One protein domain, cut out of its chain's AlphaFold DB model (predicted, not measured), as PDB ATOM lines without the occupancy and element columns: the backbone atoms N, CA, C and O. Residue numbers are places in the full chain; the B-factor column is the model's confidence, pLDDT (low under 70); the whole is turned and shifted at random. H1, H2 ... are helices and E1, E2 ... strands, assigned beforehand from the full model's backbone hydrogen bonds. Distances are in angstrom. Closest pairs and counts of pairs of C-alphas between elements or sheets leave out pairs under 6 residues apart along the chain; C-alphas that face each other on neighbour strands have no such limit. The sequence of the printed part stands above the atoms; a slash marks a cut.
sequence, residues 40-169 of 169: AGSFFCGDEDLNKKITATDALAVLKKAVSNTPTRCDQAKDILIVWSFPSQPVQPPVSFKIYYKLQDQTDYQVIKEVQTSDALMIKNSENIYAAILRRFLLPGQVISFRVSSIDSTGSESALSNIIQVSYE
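What this domain is: This is residues 40 to 169 of the 169 residues of an uncharacterized protein of Candidatus Parcubacteria bacterium (UniProt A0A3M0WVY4). Two sheets lie face to face as a sandwich, the strongly twisted E2 E8 E7 E4 E5 and the smaller E1 E3 E6, their strands crossed at 40 degrees, and helix H1 covers the other face of the smaller sheet. The 130 printed residues have one named helix and eight named strands, in the order E1 H1 E2 E3 E4 E5 E6 E7 E8. The larger sheet is mixed, the smaller antiparallel; the class is mostly strand, with under half of the residues in named elements. The whole is compact, radius of gyration of the C-alphas 14.0 A, spanning 41 by 34 by 25 A.

Where its parts are: Find C-alpha 40 at (274.675, 156.575, 312.071), where E1, residues 40 to 42, begins. H1, residues 56 to 66, runs 15.3 A. Read on to E2 at 72 to 74, E3 at 80 to 85, E4 at 96 to 103, 23.6 A long, E5 at 110 to 116 and E6 at 129 to 134. E7, residues 143 to 151, runs 26.8 A; E8, residues 164 to 168, ends at C-alpha 168, (260.702, 169.120, 314.757).

How they stand to each other: In the larger sheet look for E2 parallel to E8 (N 72 to O 165, 3.0 A), then antiparallel neighbours: hairpin E7 and E8 (N 146 to O 164, 2.7 A), E7 and E4 (N 100 to O 147, 2.8 A), hairpin E4 and E5 (N 99 to O 113, 2.9 A). In the smaller, E3 is antiparallel to E1 (N 41 to O 83, 2.7 A) and E6 (N 82 to O 132, 2.9 A). Between sheets, E1 and E8 touch, closest C-alphas Gly 41 and Ile 164, 6.1 A. H1 is on the smaller sheet, two layers, a helix on one face, at a height of 7.9 A; it runs across the strands, at 89 degrees to E1 on the local plane. Its closest C-alpha to E1 is Ala 66, 4.7 A from Gly 41. In H1 every O i to N i+4 pair is within hydrogen-bond range.

The domain as a whole: The farthest C-alphas, Thr 154 and Glu 169, are 41.3 A apart. The printed part has no cut. Links E1 to H1, E5 to E6 and E7 to E8 are long. Mean pLDDT of the printed part is 73.9; 57 residues are under 70, among them 40 to 58 and 60 to 78.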
ATOM      1  N   ALA A  40     274.976 155.217 311.668       68.31
ATOM      2  CA  ALA A  40     274.675 156.575 312.071       68.31
ATOM      3  C   ALA A  40     273.536 156.602 313.102       68.31
ATOM      4  O   ALA A  40     272.569 155.846 313.031       68.31
ATOM      5  N   GLY A  41     273.643 157.516 314.052       59.06
ATOM      6  CA  GLY A  41     272.608 157.955 314.972       59.06
ATOM      7  C   GLY A  41     272.508 159.480 315.015       59.06
ATOM      8  O   GLY A  41     273.358 160.203 314.499       59.06
ATOM      9  N   SER A  42     271.437 159.998 315.602       63.22
ATOM     10  CA  SER A  42     271.247 161.441 315.785       63.22
ATOM     11  C   SER A  42     270.817 161.714 317.207       63.22
ATOM     12  O   SER A  42     269.957 160.996 317.717       63.22
ATOM     13  N   PHE A  43     271.397 162.752 317.814       64.31
ATOM     14  CA  PHE A  43     270.777 163.472 318.919       64.31
ATOM     15  C   PHE A  43     271.581 164.718 319.282       64.31
ATOM     16  O   PHE A  43     272.774 164.601 319.518       64.31
ATOM     17  N   PHE A  44     270.918 165.868 319.374       59.59
ATOM     18  CA  PHE A  44     270.933 166.837 320.484       59.59
ATOM     19  C   PHE A  44     270.112 168.024 320.003       59.59
ATOM     20  O   PHE A  44     270.350 168.541 318.917       59.59
ATOM     21  N   CYS A  45     269.132 168.406 320.809       55.22
ATOM     22  CA  CYS A  45     268.146 169.415 320.485       55.22
ATOM     23  C   CYS A  45     268.131 170.419 321.634       55.22
ATOM     24  O   CYS A  45     267.458 170.203 322.635       55.22
ATOM     25  N   GLY A  46     268.972 171.450 321.534       51.88
ATOM     26  CA  GLY A  46     269.163 172.453 322.586       51.88
ATOM     27  C   GLY A  46     269.921 173.685 322.087       51.88
ATOM     28  O   GLY A  46     270.672 173.596 321.117       51.88
ATOM     29  N   ASP A  47     269.688 174.828 322.738       46.50
ATOM     30  CA  ASP A  47     270.199 176.152 322.334       46.50
ATOM     31  C   ASP A  47     271.574 176.510 322.947       46.50
ATOM     32  O   ASP A  47     272.162 177.518 322.565       46.50
ATOM     33  N   GLU A  48     272.149 175.699 323.842       44.56
ATOM     34  CA  GLU A  48     273.411 176.050 324.510       44.56
ATOM     35  C   GLU A  48     274.416 174.894 324.554       44.56
ATOM     36  O   GLU A  48     274.170 173.817 325.089       44.56
ATOM     37  N   ASP A  49     275.601 175.179 324.009       45.62
ATOM     38  CA  ASP A  49     276.851 174.469 324.269       45.62
ATOM     39  C   ASP A  49     276.949 173.004 323.797       45.62
ATOM     40  O   ASP A  49     277.578 172.164 324.432       45.62
ATOM     41  N   LEU A  50     276.497 172.715 322.571       50.88
ATOM     42  CA  LEU A  50     276.931 171.523 321.811       50.88
ATOM     43  C   LEU A  50     278.470 171.424 321.657       50.88
ATOM     44  O   LEU A  50     279.013 170.347 321.419       50.88
ATOM     45  N   ASN A  51     279.180 172.547 321.833       46.94
ATOM     46  CA  ASN A  51     280.640 172.604 321.937       46.94
ATOM     47  C   ASN A  51     281.184 172.120 323.302       46.94
ATOM     48  O   ASN A  51     282.368 171.782 323.395       46.94
ATOM     49  N   LYS A  52     280.369 172.041 324.364       48.09
ATOM     50  CA  LYS A  52     280.762 171.428 325.642       48.09
ATOM     51  C   LYS A  52     280.575 169.913 325.574       48.09
ATOM     52  O   LYS A  52     279.572 169.362 325.994       48.09
ATOM     53  N   LYS A  53     281.637 169.250 325.105       52.75
ATOM     54  CA  LYS A  53     282.021 167.864 325.433       52.75
ATOM     55  C   LYS A  53     280.865 166.849 325.450       52.75
ATOM     56  O   LYS A  53     280.538 166.311 326.504       52.75
ATOM     57  N   ILE A  54     280.347 166.490 324.276       60.75
ATOM     58  CA  ILE A  54     279.651 165.202 324.121       60.75
ATOM     59  C   ILE A  54     280.613 164.094 324.575       60.75
ATOM     60  O   ILE A  54     281.742 164.013 324.081       60.75
ATOM     61  N   THR A  55     280.203 163.276 325.545       64.50
ATOM     62  CA  THR A  55     281.024 162.156 326.024       64.50
ATOM     63  C   THR A  55     280.801 160.906 325.168       64.50
ATOM     64  O   THR A  55     279.778 160.769 324.497       64.50
ATOM     65  N   ALA A  56     281.745 159.957 325.195       64.44
ATOM     66  CA  ALA A  56     281.598 158.677 324.490       64.44
ATOM     67  C   ALA A  56     280.350 157.906 324.948       64.44
ATOM     68  O   ALA A  56     279.703 157.243 324.142       64.44
ATOM     69  N   THR A  57     279.982 158.034 326.223       67.38
ATOM     70  CA  THR A  57     278.785 157.413 326.796       67.38
ATOM     71  C   THR A  57     277.508 157.970 326.172       67.38
ATOM     72  O   THR A  57     276.650 157.188 325.761       67.38
ATOM     73  N   ASP A  58     277.409 159.296 326.039       68.38
ATOM     74  CA  ASP A  58     276.251 159.954 325.420       68.38
ATOM     75  C   ASP A  58     276.133 159.547 323.950       68.38
ATOM     76  O   ASP A  58     275.074 159.136 323.484       68.38
ATOM     77  N   ALA A  59     277.257 159.552 323.233       70.12
ATOM     78  CA  ALA A  59     277.323 159.133 321.841       70.12
ATOM     79  C   ALA A  59     276.905 157.669 321.628       70.12
ATOM     80  O   ALA A  59     276.151 157.356 320.707       70.12
ATOM     81  N   LEU A  60     277.348 156.763 322.503       69.44
ATOM     82  CA  LEU A  60     276.961 155.353 322.462       69.44
ATOM     83  C   LEU A  60     275.476 155.149 322.777       69.44
ATOM     84  O   LEU A  60     274.837 154.297 322.157       69.44
ATOM     85  N   ALA A  61     274.906 155.911 323.715       69.62
ATOM     86  CA  ALA A  61     273.474 155.862 324.009       69.62
ATOM     87  C   ALA A  61     272.637 156.284 322.788       69.62
ATOM     88  O   ALA A  61     271.646 155.629 322.456       69.62
ATOM     89  N   VAL A  62     273.087 157.317 322.071       69.00
ATOM     90  CA  VAL A  62     272.466 157.793 320.827       69.00
ATOM     91  C   VAL A  62     272.538 156.744 319.722       69.00
ATOM     92  O   VAL A  62     271.524 156.444 319.091       69.00
ATOM     93  N   LEU A  63     273.707 156.132 319.520       66.12
ATOM     94  CA  LEU A  63     273.875 155.062 318.534       66.12
ATOM     95  C   LEU A  63     272.960 153.868 318.832       66.12
ATOM     96  O   LEU A  63     272.317 153.353 317.921       66.12
ATOM     97  N   LYS A  64     272.818 153.469 320.103       66.25
ATOM     98  CA  LYS A  64     271.896 152.389 320.505       66.25
ATOM     99  C   LYS A  64     270.432 152.716 320.199       66.25
ATOM    100  O   LYS A  64     269.703 151.835 319.754       66.25
ATOM    101  N   LYS A  65     270.005 153.968 320.400       62.91
ATOM    102  CA  LYS A  65     268.639 154.424 320.089       62.91
ATOM    103  C   LYS A  65     268.385 154.546 318.581       62.91
ATOM    104  O   LYS A  65     267.267 154.352 318.122       62.91
ATOM    105  N   ALA A  66     269.411 154.833 317.785       59.69
ATOM    106  CA  ALA A  66     269.273 154.893 316.330       59.69
ATOM    107  C   ALA A  66     268.987 153.521 315.704       59.69
ATOM    108  O   ALA A  66     268.236 153.428 314.737       59.69
ATOM    109  N   VAL A  67     269.516 152.445 316.297       57.53
ATOM    110  CA  VAL A  67     269.224 151.067 315.873       57.53
ATOM    111  C   VAL A  67     267.736 150.724 316.039       57.53
ATOM    112  O   VAL A  67     267.219 149.901 315.290       57.53
ATOM    113  N   SER A  68     267.013 151.374 316.961       55.53
ATOM    114  CA  SER A  68     265.583 151.112 317.169       55.53
ATOM    115  C   SER A  68     264.642 151.832 316.191       55.53
ATOM    116  O   SER A  68     263.433 151.689 316.342       55.53
ATOM    117  N   ASN A  69     265.146 152.588 315.198       59.91
ATOM    118  CA  ASN A  69     264.353 153.357 314.210       59.91
ATOM    119  C   ASN A  69     263.281 154.290 314.813       59.91
ATOM    120  O   ASN A  69     262.375 154.747 314.120       59.91
ATOM    121  N   THR A  70     263.363 154.590 316.106       59.19
ATOM    122  CA  THR A  70     262.441 155.503 316.781       59.19
ATOM    123  C   THR A  70     262.797 156.942 316.410       59.19
ATOM    124  O   THR A  70     263.939 157.339 316.677       59.19
ATOM    125  N   PRO A  71     261.865 157.731 315.842       61.00
ATOM    126  CA  PRO A  71     262.119 159.128 315.515       61.00
ATOM    127  C   PRO A  71     262.570 159.909 316.744       61.00
ATOM    128  O   PRO A  71     262.031 159.750 317.844       61.00
ATOM    129  N   THR A  72     263.572 160.762 316.563       67.38
ATOM    130  CA  THR A  72     263.978 161.696 317.611       67.38
ATOM    131  C   THR A  72     263.153 162.967 317.480       67.38
ATOM    132  O   THR A  72     263.225 163.647 316.458       67.38
ATOM    133  N   ARG A  73     262.374 163.275 318.522       66.69
ATOM    134  CA  ARG A  73     261.579 164.499 318.625       66.69
ATOM    135  C   ARG A  73     262.414 165.625 319.228       66.69
ATOM    136  O   ARG A  73     263.107 165.410 320.223       66.69
ATOM    137  N   CYS A  74     262.330 166.803 318.623       65.50
ATOM    138  CA  CYS A  74     263.020 168.007 319.059       65.50
ATOM    139  C   CYS A  74     262.007 169.132 319.242       65.50
ATOM    140  O   CYS A  74     261.270 169.414 318.308       65.50
ATOM    141  N   ASP A  75     261.982 169.762 320.419       59.34
ATOM    142  CA  ASP A  75     260.978 170.790 320.750       59.34
ATOM    143  C   ASP A  75     261.543 172.231 320.670       59.34
ATOM    144  O   ASP A  75     260.788 173.196 320.705       59.34
ATOM    145  N   GLN A  76     262.875 172.415 320.580       57.09
ATOM    146  CA  GLN A  76     263.529 173.748 320.543       57.09
ATOM    147  C   GLN A  76     264.809 173.819 319.677       57.09
ATOM    148  O   GLN A  76     265.610 174.746 319.796       57.09
ATOM    149  N   ALA A  77     265.068 172.830 318.821       57.81
ATOM    150  CA  ALA A  77     266.382 172.688 318.196       57.81
ATOM    151  C   ALA A  77     266.564 173.528 316.935       57.81
ATOM    152  O   ALA A  77     265.943 173.268 315.906       57.81
ATOM    153  N   LYS A  78     267.521 174.458 316.978       61.06
ATOM    154  CA  LYS A  78     268.105 175.034 315.759       61.06
ATOM    155  C   LYS A  78     269.180 174.115 315.182       61.06
ATOM    156  O   LYS A  78     269.257 173.962 313.967       61.06
ATOM    157  N   ASP A  79     269.973 173.476 316.036       70.94
ATOM    158  CA  ASP A  79     271.130 172.681 315.629       70.94
ATOM    159  C   ASP A  79     270.878 171.182 315.863       70.94
ATOM    160  O   ASP A  79     270.279 170.800 316.863       70.94
ATOM    161  N   ILE A  80     271.340 170.334 314.940       74.88
ATOM    162  CA  ILE A  80     271.272 168.869 315.011       74.88
ATOM    163  C   ILE A  80     272.691 168.330 315.132       74.88
ATOM    164  O   ILE A  80     273.527 168.590 314.268       74.88
ATOM    165  N   LEU A  81     272.958 167.509 316.142       78.31
ATOM    166  CA  LEU A  81     274.158 166.679 316.156       78.31
ATOM    167  C   LEU A  81     273.856 165.299 315.560       78.31
ATOM    168  O   LEU A  81     272.943 164.587 315.989       78.31
ATOM    169  N   ILE A  82     274.658 164.915 314.575       80.75
ATOM    170  CA  ILE A  82     274.665 163.578 313.986       80.75
ATOM    171  C   ILE A  82     275.923 162.877 314.476       80.75
ATOM    172  O   ILE A  82     277.014 163.430 314.377       80.75
ATOM    173  N   VAL A  83     275.759 161.672 315.012       83.62
ATOM    174  CA  VAL A  83     276.824 160.846 315.587       83.62
ATOM    175  C   VAL A  83     276.864 159.547 314.807       83.62
ATOM    176  O   VAL A  83     275.843 158.895 314.675       83.62
ATOM    177  N   TRP A  84     278.008 159.116 314.309       86.06
ATOM    178  CA  TRP A  84     278.120 157.838 313.612       86.06
ATOM    179  C   TRP A  84     279.337 157.063 314.078       86.06
ATOM    180  O   TRP A  84     280.254 157.608 314.687       86.06
ATOM    181  N   SER A  85     279.327 155.762 313.816       84.56
ATOM    182  CA  SER A  85     280.419 154.881 314.182       84.56
ATOM    183  C   SER A  85     280.640 153.759 313.192       84.56
ATOM    184  O   SER A  85     279.730 153.407 312.448       84.56
ATOM    185  N   PHE A  86     281.825 153.164 313.207       79.12
ATOM    186  CA  PHE A  86     282.064 151.920 312.486       79.12
ATOM    187  C   PHE A  86     281.915 150.713 313.423       79.12
ATOM    188  O   PHE A  86     282.472 150.736 314.523       79.12
ATOM    189  N   PRO A  87     281.194 149.651 313.010       69.06
ATOM    190  CA  PRO A  87     281.023 148.444 313.824       69.06
ATOM    191  C   PRO A  87     282.341 147.691 314.050       69.06
ATOM    192  O   PRO A  87     282.508 147.016 315.061       69.06
ATOM    193  N   SER A  88     283.285 147.831 313.122       69.56
ATOM    194  CA  SER A  88     284.665 147.379 313.250       69.56
ATOM    195  C   SER A  88     285.594 148.489 312.781       69.56
ATOM    196  O   SER A  88     285.209 149.283 311.922       69.56
ATOM    197  N   GLN A  89     286.821 148.527 313.302       68.56
ATOM    198  CA  GLN A  89     287.815 149.494 312.846       68.56
ATOM    199  C   GLN A  89     288.024 149.319 311.335       68.56
ATOM    200  O   GLN A  89     288.297 148.197 310.889       68.56
ATOM    201  N   PRO A  90     287.812 150.371 310.530       66.50
ATOM    202  CA  PRO A  90     287.962 150.252 309.094       66.50
ATOM    203  C   PRO A  90     289.435 149.987 308.765       66.50
ATOM    204  O   PRO A  90     290.334 150.532 309.402       66.50
ATOM    205  N   VAL A  91     289.681 149.141 307.759       67.88
ATOM    206  CA  VAL A  91     291.040 148.760 307.321       67.88
ATOM    207  C   VAL A  91     291.863 149.991 306.934       67.88
ATOM    208  O   VAL A  91     293.077 150.017 307.122       67.88
ATOM    209  N   GLN A  92     291.192 151.020 306.417       70.44
ATOM    210  CA  GLN A  92     291.753 152.345 306.206       70.44
ATOM    211  C   GLN A  92     290.840 153.378 306.868       70.44
ATOM    212  O   GLN A  92     289.622 153.313 306.672       70.44
ATOM    213  N   PRO A  93     291.390 154.325 307.643       75.12
ATOM    214  CA  PRO A  93     290.589 155.400 308.195       75.12
ATOM    215  C   PRO A  93     290.036 156.259 307.048       75.12
ATOM    216  O   PRO A  93     290.764 156.560 306.096       75.12
ATOM    217  N   PRO A  94     288.761 156.660 307.113       84.38
ATOM    218  CA  PRO A  94     288.192 157.554 306.119       84.38
ATOM    219  C   PRO A  94     288.854 158.932 306.189       84.38
ATOM    220  O   PRO A  94     289.270 159.381 307.259       84.38
ATOM    221  N   VAL A  95     288.932 159.616 305.051       88.00
ATOM    222  CA  VAL A  95     289.452 160.987 304.937       88.00
ATOM    223  C   VAL A  95     288.346 162.011 305.163       88.00
ATOM    224  O   VAL A  95     288.581 163.045 305.787       88.00
ATOM    225  N   SER A  96     287.132 161.710 304.711       89.69
ATOM    226  CA  SER A  96     285.961 162.552 304.935       89.69
ATOM    227  C   SER A  96     284.673 161.732 305.013       89.69
ATOM    228  O   SER A  96     284.645 160.525 304.758       89.69
ATOM    229  N   PHE A  97     283.591 162.403 305.396       90.19
ATOM    230  CA  PHE A  97     282.251 161.844 305.504       90.19
ATOM    231  C   PHE A  97     281.249 162.746 304.802       90.19
ATOM    232  O   PHE A  97     281.260 163.956 305.026       90.19
ATOM    233  N   LYS A  98     280.332 162.170 304.025       92.69
ATOM    234  CA  LYS A  98     279.192 162.908 303.471       92.69
ATOM    235  C   LYS A  98     277.945 162.633 304.285       92.69
ATOM    236  O   LYS A  98     277.593 161.484 304.551       92.69
ATOM    237  N   ILE A  99     277.263 163.708 304.651       90.44
ATOM    238  CA  ILE A  99     275.987 163.670 305.350       90.44
ATOM    239  C   ILE A  99     274.896 163.979 304.340       90.44
ATOM    240  O   ILE A  99     274.869 165.051 303.734       90.44
ATOM    241  N   TYR A 100     273.985 163.032 304.201       91.62
ATOM    242  CA  TYR A 100     272.829 163.103 303.338       91.62
ATOM    243  C   TYR A 100     271.582 163.413 304.149       91.62
ATOM    244  O   TYR A 100     271.421 162.890 305.254       91.62
ATOM    245  N   TYR A 101     270.668 164.184 303.572       89.00
ATOM    246  CA  TYR A 101     269.308 164.335 304.075       89.00
ATOM    247  C   TYR A 101     268.272 164.079 303.000       89.00
ATOM    248  O   TYR A 101     268.558 164.131 301.805       89.00
ATOM    249  N   LYS A 102     267.051 163.852 303.464       90.12
ATOM    250  CA  LYS A 102     265.853 163.801 302.652       90.12
ATOM    251  C   LYS A 102     264.657 164.246 303.479       90.12
ATOM    252  O   LYS A 102     264.454 163.726 304.578       90.12
ATOM    253  N   LEU A 103     263.869 165.180 302.961       85.81
ATOM    254  CA  LEU A 103     262.582 165.526 303.565       85.81
ATOM    255  C   LEU A 103     261.565 164.399 303.319       85.81
ATOM    256  O   LEU A 103     261.691 163.642 302.358       85.81
ATOM    257  N   GLN A 104     260.572 164.247 304.195       82.69
ATOM    258  CA  GLN A 104     259.587 163.160 304.102       82.69
ATOM    259  C   GLN A 104     258.842 163.104 302.757       82.69
ATOM    260  O   GLN A 104     258.497 162.021 302.291       82.69
ATOM    261  N   ASP A 105     258.624 164.258 302.138       82.94
ATOM    262  CA  ASP A 105     257.967 164.447 300.845       82.94
ATOM    263  C   ASP A 105     258.911 164.291 299.638       82.94
ATOM    264  O   ASP A 105     258.456 164.276 298.495       82.94
ATOM    265  N   GLN A 106     260.219 164.126 299.864       85.94
ATOM    266  CA  GLN A 106     261.218 163.965 298.810       85.94
ATOM    267  C   GLN A 106     261.553 162.492 298.528       85.94
ATOM    268  O   GLN A 106     261.608 161.627 299.413       85.94
ATOM    269  N   THR A 107     261.837 162.201 297.257       84.06
ATOM    270  CA  THR A 107     262.251 160.873 296.779       84.06
ATOM    271  C   THR A 107     263.728 160.608 297.029       84.06
ATOM    272  O   THR A 107     264.071 159.542 297.550       84.06
ATOM    273  N   ASP A 108     264.572 161.608 296.776       88.38
ATOM    274  CA  ASP A 108     266.022 161.453 296.690       88.38
ATOM    275  C   ASP A 108     266.772 162.112 297.848       88.38
ATOM    276  O   ASP A 108     266.371 163.151 298.374       88.38
ATOM    277  N   TYR A 109     267.884 161.488 298.243       90.12
ATOM    278  CA  TYR A 109     268.797 162.044 299.237       90.12
ATOM    279  C   TYR A 109     269.717 163.089 298.601       90.12
ATOM    280  O   TYR A 109     270.276 162.866 297.530       90.12
ATOM    281  N   GLN A 110     269.931 164.196 299.304       90.50
ATOM    282  CA  GLN A 110     270.841 165.270 298.907       90.50
ATOM    283  C   GLN A 110     271.981 165.397 299.917       90.50
ATOM    284  O   GLN A 110     271.788 165.137 301.104       90.50
ATOM    285  N   VAL A 111     273.171 165.798 299.466       90.31
ATOM    286  CA  VAL A 111     274.312 166.050 300.361       90.31
ATOM    287  C   VAL A 111     274.114 167.398 301.050       90.31
ATOM    288  O   VAL A 111     274.001 168.424 300.388       90.31
ATOM    289  N   ILE A 112     274.108 167.403 302.381       88.44
ATOM    290  CA  ILE A 112     274.078 168.633 303.189       88.44
ATOM    291  C   ILE A 112     275.482 169.188 303.349       88.44
ATOM    292  O   ILE A 112     275.718 170.392 303.279       88.44
ATOM    293  N   LYS A 113     276.402 168.289 303.702       87.00
ATOM    294  CA  LYS A 113     277.715 168.643 304.209       87.00
ATOM    295  C   LYS A 113     278.670 167.484 304.011       87.00
ATOM    296  O   LYS A 113     278.321 166.336 304.278       87.00
ATOM    297  N   GLU A 114     279.884 167.821 303.612       90.69
ATOM    298  CA  GLU A 114     281.033 166.938 303.724       90.69
ATOM    299  C   GLU A 114     281.889 167.394 304.911       90.69
ATOM    300  O   GLU A 114     282.109 168.592 305.109       90.69
ATOM    301  N   VAL A 115     282.314 166.451 305.746       88.12
ATOM    302  CA  VAL A 115     283.074 166.699 306.972       88.12
ATOM    303  C   VAL A 115     284.391 165.956 306.858       88.12
ATOM    304  O   VAL A 115     284.391 164.733 306.738       88.12
ATOM    305  N   GLN A 116     285.509 166.680 306.886       87.62
ATOM    306  CA  GLN A 116     286.827 166.051 306.939       87.62
ATOM    307  C   GLN A 116     286.978 165.300 308.260       87.62
ATOM    308  O   GLN A 116     286.506 165.765 309.296       87.62
ATOM    309  N   THR A 117     287.658 164.157 308.253       83.31
ATOM    310  CA  THR A 117     287.877 163.361 309.470       83.31
ATOM    311  C   THR A 117     288.619 164.158 310.549       83.31
ATOM    312  O   THR A 117     288.354 163.961 311.730       83.31
ATOM    313  N   SER A 118     289.480 165.108 310.159       77.25
ATOM    314  CA  SER A 118     290.144 166.052 311.076       77.25
ATOM    315  C   SER A 118     289.189 167.021 311.774       77.25
ATOM    316  O   SER A 118     289.463 167.455 312.890       77.25
ATOM    317  N   ASP A 119     288.089 167.366 311.104       71.88
ATOM    318  CA  ASP A 119     287.111 168.362 311.549       71.88
ATOM    319  C   ASP A 119     285.903 167.699 312.220       71.88
ATOM    320  O   ASP A 119     285.107 168.358 312.897       71.88
ATOM    321  N   ALA A 120     285.748 166.386 312.026       68.12
ATOM    322  CA  ALA A 120     284.791 165.579 312.749       68.12
ATOM    323  C   ALA A 120     285.158 165.579 314.235       68.12
ATOM    324  O   ALA A 120     286.314 165.405 314.626       68.12
ATOM    325  N   LEU A 121     284.149 165.748 315.089       66.38
ATOM    326  CA  LEU A 121     284.342 165.651 316.527       66.38
ATOM    327  C   LEU A 121     284.640 164.188 316.865       66.38
ATOM    328  O   LEU A 121     283.722 163.381 317.005       66.38
ATOM    329  N   MET A 122     285.924 163.841 316.970       64.38
ATOM    330  CA  MET A 122     286.332 162.553 317.519       64.38
ATOM    331  C   MET A 122     286.012 162.537 319.006       64.38
ATOM    332  O   MET A 122     286.528 163.339 319.795       64.38
ATOM    333  N   ILE A 123     285.150 161.613 319.400       64.19
ATOM    334  CA  ILE A 123     284.716 161.518 320.784       64.19
ATOM    335  C   ILE A 123     285.785 160.741 321.553       64.19
ATOM    336  O   ILE A 123     286.011 159.558 321.303       64.19
ATOM    337  N   LYS A 124     286.488 161.435 322.461       47.84
ATOM    338  CA  LYS A 124     287.611 160.875 323.237       47.84
ATOM    339  C   LYS A 124     287.239 159.511 323.828       47.84
ATOM    340  O   LYS A 124     286.172 159.372 324.419       47.84
ATOM    341  N   ASN A 125     288.165 158.556 323.719       54.47
ATOM    342  CA  ASN A 125     288.046 157.158 324.162       54.47
ATOM    343  C   ASN A 125     287.214 156.235 323.251       54.47
ATOM    344  O   ASN A 125     286.844 155.144 323.678       54.47
ATOM    345  N   SER A 126     286.957 156.625 321.998       60.06
ATOM    346  CA  SER A 126     286.459 155.712 320.967       60.06
ATOM    347  C   SER A 126     287.097 156.016 319.612       60.06
ATOM    348  O   SER A 126     286.853 157.071 319.035       60.06
ATOM    349  N   GLU A 127     287.904 155.092 319.087       63.81
ATOM    350  CA  GLU A 127     288.618 155.266 317.805       63.81
ATOM    351  C   GLU A 127     287.692 155.228 316.578       63.81
ATOM    352  O   GLU A 127     288.114 155.512 315.460       63.81
ATOM    353  N   ASN A 128     286.415 154.897 316.780       76.19
ATOM    354  CA  ASN A 128     285.473 154.643 315.698       76.19
ATOM    355  C   ASN A 128     284.182 155.452 315.819       76.19
ATOM    356  O   ASN A 128     283.243 155.108 315.115       76.19
ATOM    357  N   ILE A 129     284.094 156.468 316.690       77.31
ATOM    358  CA  ILE A 129     282.899 157.321 316.823       77.31
ATOM    359  C   ILE A 129     283.223 158.758 316.414       77.31
ATOM    360  O   ILE A 129     284.129 159.393 316.955       77.31
ATOM    361  N   TYR A 130     282.408 159.277 315.506       82.00
ATOM    362  CA  TYR A 130     282.525 160.598 314.909       82.00
ATOM    363  C   TYR A 130     281.213 161.352 315.074       82.00
ATOM    364  O   TYR A 130     280.144 160.745 315.167       82.00
ATOM    365  N   ALA A 131     281.278 162.680 315.078       80.31
ATOM    366  CA  ALA A 131     280.078 163.496 315.071       80.31
ATOM    367  C   ALA A 131     280.246 164.797 314.285       80.31
ATOM    368  O   ALA A 131     281.347 165.339 314.154       80.31
ATOM    369  N   ALA A 132     279.124 165.323 313.801       81.81
ATOM    370  CA  ALA A 132     279.036 166.627 313.167       81.81
ATOM    371  C   ALA A 132     277.764 167.360 313.577       81.81
ATOM    372  O   ALA A 132     276.699 166.766 313.738       81.81
ATOM    373  N   ILE A 133     277.894 168.679 313.699       78.50
ATOM    374  CA  ILE A 133     276.791 169.586 313.998       78.50
ATOM    375  C   ILE A 133     276.285 170.192 312.684       78.50
ATOM    376  O   ILE A 133     277.055 170.797 311.926       78.50
ATOM    377  N   LEU A 134     274.987 170.048 312.431       78.50
ATOM    378  CA  LEU A 134     274.232 170.746 311.398       78.50
ATOM    379  C   LEU A 134     273.485 171.903 312.052       78.50
ATOM    380  O   LEU A 134     272.577 171.681 312.844       78.50
ATOM    381  N   ARG A 135     273.873 173.139 311.743       74.25
ATOM    382  CA  ARG A 135     273.252 174.315 312.357       74.25
ATOM    383  C   ARG A 135     272.053 174.810 311.560       74.25
ATOM    384  O   ARG A 135     272.130 174.862 310.336       74.25
ATOM    385  N   ARG A 136     271.004 175.242 312.260       66.50
ATOM    386  CA  ARG A 136     269.768 175.842 311.706       66.50
ATOM    387  C   ARG A 136     269.129 175.030 310.570       66.50
ATOM    388  O   ARG A 136     268.719 175.604 309.566       66.50
ATOM    389  N   PHE A 137     269.081 173.706 310.710       68.94
ATOM    390  CA  PHE A 137     268.661 172.813 309.620       68.94
ATOM    391  C   PHE A 137     267.198 172.340 309.708       68.94
ATOM    392  O   PHE A 137     266.666 171.836 308.724       68.94
ATOM    393  N   LEU A 138     266.534 172.494 310.859       68.00
ATOM    394  CA  LEU A 138     265.136 172.082 311.039       68.00
ATOM    395  C   LEU A 138     264.169 173.246 310.804       68.00
ATOM    396  O   LEU A 138     264.368 174.341 311.331       68.00
ATOM    397  N   LEU A 139     263.091 172.977 310.064       66.38
ATOM    398  CA  LEU A 139     261.901 173.828 310.003       66.38
ATOM    399  C   LEU A 139     260.750 173.154 310.767       66.38
ATOM    400  O   LEU A 139     260.644 171.924 310.710       66.38
ATOM    401  N   PRO A 140     259.907 173.917 311.495       70.75
ATOM    402  CA  PRO A 140     258.778 173.353 312.241       70.75
ATOM    403  C   PRO A 140     257.869 172.504 311.352       70.75
ATOM    404  O   PRO A 140     257.587 172.877 310.211       70.75
ATOM    405  N   GLY A 141     257.410 171.369 311.873       72.56
ATOM    406  CA  GLY A 141     256.507 170.444 311.189       72.56
ATOM    407  C   GLY A 141     257.162 169.550 310.132       72.56
ATOM    408  O   GLY A 141     256.452 168.822 309.441       72.56
ATOM    409  N   GLN A 142     258.491 169.581 309.982       76.94
ATOM    410  CA  GLN A 142     259.197 168.726 309.027       76.94
ATOM    411  C   GLN A 142     259.784 167.478 309.688       76.94
ATOM    412  O   GLN A 142     260.386 167.531 310.764       76.94
ATOM    413  N   VAL A 143     259.659 166.352 308.983       81.06
ATOM    414  CA  VAL A 143     260.393 165.119 309.275       81.06
ATOM    415  C   VAL A 143     261.531 164.992 308.273       81.06
ATOM    416  O   VAL A 143     261.312 164.954 307.059       81.06
ATOM    417  N   ILE A 144     262.755 164.910 308.785       83.69
ATOM    418  CA  ILE A 144     263.973 164.803 307.986       83.69
ATOM    419  C   ILE A 144     264.633 163.455 308.251       83.69
ATOM    420  O   ILE A 144     264.840 163.053 309.395       83.69
ATOM    421  N   SER A 145     264.967 162.756 307.172       87.06
ATOM    422  CA  SER A 145     265.741 161.519 307.197       87.06
ATOM    423  C   SER A 145     267.202 161.815 306.876       87.06
ATOM    424  O   SER A 145     267.473 162.465 305.872       87.06
ATOM    425  N   PHE A 146     268.142 161.307 307.669       87.06
ATOM    426  CA  PHE A 146     269.582 161.467 307.480       87.06
ATOM    427  C   PHE A 146     270.270 160.131 307.219       87.06
ATOM    428  O   PHE A 146     269.868 159.098 307.763       87.06
ATOM    429  N   ARG A 147     271.333 160.164 306.412       89.69
ATOM    430  CA  ARG A 147     272.265 159.046 306.200       89.69
ATOM    431  C   ARG A 147     273.690 159.574 306.091       89.69
ATOM    432  O   ARG A 147     273.891 160.732 305.742       89.69
ATOM    433  N   VAL A 148     274.674 158.732 306.368       89.88
ATOM    434  CA  VAL A 148     276.097 159.081 306.291       89.88
ATOM    435  C   VAL A 148     276.823 158.065 305.415       89.88
ATOM    436  O   VAL A 148     276.518 156.873 305.470       89.88
ATOM    437  N   SER A 149     277.782 158.522 304.620       90.94
ATOM    438  CA  SER A 149     278.796 157.682 303.976       90.94
ATOM    439  C   SER A 149     280.192 158.172 304.348       90.94
ATOM    440  O   SER A 149     280.369 159.303 304.808       90.94
ATOM    441  N   SER A 150     281.190 157.320 304.153       89.88
ATOM    442  CA  SER A 150     282.596 157.658 304.330       89.88
ATOM    443  C   SER A 150     283.365 157.569 303.023       89.88
ATOM    444  O   SER A 150     283.101 156.710 302.183       89.88
ATOM    445  N   ILE A 151     284.361 158.433 302.882       88.94
ATOM    446  CA  ILE A 151     285.230 158.521 301.714       88.94
ATOM    447  C   ILE A 151     286.639 158.144 302.149       88.94
ATOM    448  O   ILE A 151     287.157 158.683 303.126       88.94
ATOM    449  N   ASP A 152     287.246 157.190 301.451       87.12
ATOM    450  CA  ASP A 152     288.611 156.750 301.736       87.12
ATOM    451  C   ASP A 152     289.674 157.647 301.071       87.12
ATOM    452  O   ASP A 152     289.374 158.583 300.328       87.12
ATOM    453  N   SER A 153     290.955 157.348 301.306       84.81
ATOM    454  CA  SER A 153     292.074 158.096 300.715       84.81
ATOM    455  C   SER A 153     292.189 157.978 299.193       84.81
ATOM    456  O   SER A 153     292.974 158.700 298.585       84.81
ATOM    457  N   THR A 154     291.441 157.065 298.570       85.69
ATOM    458  CA  THR A 154     291.365 156.924 297.110       85.69
ATOM    459  C   THR A 154     290.224 157.742 296.503       85.69
ATOM    460  O   THR A 154     290.129 157.828 295.279       85.69
ATOM    461  N   GLY A 155     289.380 158.356 297.341       84.31
ATOM    462  CA  GLY A 155     288.167 159.056 296.932       84.31
ATOM    463  C   GLY A 155     286.960 158.134 296.739       84.31
ATOM    464  O   GLY A 155     285.941 158.581 296.213       84.31
ATOM    465  N   SER A 156     287.050 156.863 297.144       86.19
ATOM    466  CA  SER A 156     285.945 155.909 297.020       86.19
ATOM    467  C   SER A 156     284.960 156.077 298.173       86.19
ATOM    468  O   SER A 156     285.345 156.126 299.342       86.19
ATOM    469  N   GLU A 157     283.673 156.143 297.839       89.06
ATOM    470  CA  GLU A 157     282.592 156.335 298.804       89.06
ATOM    471  C   GLU A 157     281.993 154.994 299.264       89.06
ATOM    472  O   GLU A 157     281.811 154.070 298.469       89.06
ATOM    473  N   SER A 158     281.681 154.883 300.557       88.06
ATOM    474  CA  SER A 158     281.011 153.720 301.144       88.06
ATOM    475  C   SER A 158     279.537 153.641 300.740       88.06
ATOM    476  O   SER A 158     278.928 154.626 300.324       88.06
ATOM    477  N   ALA A 159     278.892 152.501 301.006       87.81
ATOM    478  CA  ALA A 159     277.431 152.480 301.035       87.81
ATOM    479  C   ALA A 159     276.890 153.357 302.186       87.81
ATOM    480  O   ALA A 159     277.581 153.585 303.189       87.81
ATOM    481  N   LEU A 160     275.654 153.838 302.030       87.75
ATOM    482  CA  LEU A 160     274.969 154.695 303.001       87.75
ATOM    483  C   LEU A 160     274.654 153.944 304.304       87.75
ATOM    484  O   LEU A 160     274.256 152.778 304.279       87.75
ATOM    485  N   SER A 161     274.740 154.654 305.428       87.94
ATOM    486  CA  SER A 161     274.363 154.172 306.760       87.94
ATOM    487  C   SER A 161     272.890 153.757 306.872       87.94
ATOM    488  O   SER A 161     272.072 153.967 305.970       87.94
ATOM    489  N   ASN A 162     272.490 153.245 308.036       83.75
ATOM    490  CA  ASN A 162     271.077 153.201 308.424       83.75
ATOM    491  C   ASN A 162     270.435 154.603 308.366       83.75
ATOM    492  O   ASN A 162     271.123 155.626 308.413       83.75
ATOM    493  N   ILE A 163     269.110 154.627 308.216       84.00
ATOM    494  CA  ILE A 163     268.325 155.863 308.175       84.00
ATOM    495  C   ILE A 163     268.131 156.360 309.603       84.00
ATOM    496  O   ILE A 163     267.768 155.586 310.486       84.00
ATOM    497  N   ILE A 164     268.329 157.656 309.810       80.81
ATOM    498  CA  ILE A 164     267.975 158.330 311.055       80.81
ATOM    499  C   ILE A 164     266.856 159.317 310.769       80.81
ATOM    500  O   ILE A 164     266.989 160.110 309.846       80.81
ATOM    501  N   GLN A 165     265.784 159.315 311.555       80.62
ATOM    502  CA  GLN A 165     264.684 160.264 311.379       80.62
ATOM    503  C   GLN A 165     264.598 161.230 312.556       80.62
ATOM    504  O   GLN A 165     264.627 160.822 313.720       80.62
ATOM    505  N   VAL A 166     264.477 162.513 312.231       76.38
ATOM    506  CA  VAL A 166     264.297 163.606 313.187       76.38
ATOM    507  C   VAL A 166     263.036 164.368 312.802       76.38
ATOM    508  O   VAL A 166     262.849 164.690 311.630       76.38
ATOM    509  N   SER A 167     262.183 164.648 313.780       74.12
ATOM    510  CA  SER A 167     260.990 165.480 313.616       74.12
ATOM    511  C   SER A 167     261.078 166.694 314.536       74.12
ATOM    512  O   SER A 167     261.400 166.551 315.720       74.12
ATOM    513  N   TYR A 168     260.786 167.874 313.995       68.62
ATOM    514  CA  TYR A 168     260.702 169.120 314.757       68.62
ATOM    515  C   TYR A 168     259.239 169.567 314.814       68.62
ATOM    516  O   TYR A 168     258.620 169.726 313.762       68.62
ATOM    517  N   GLU A 169     258.685 169.705 316.021       63.47
ATOM    518  CA  GLU A 169     257.313 170.186 316.265       63.47
ATOM    519  C   GLU A 169     257.325 171.618 316.800       63.47
ATOM    520  O   GLU A 169     258.132 171.898 317.714       63.47
TER     521      GLU A 169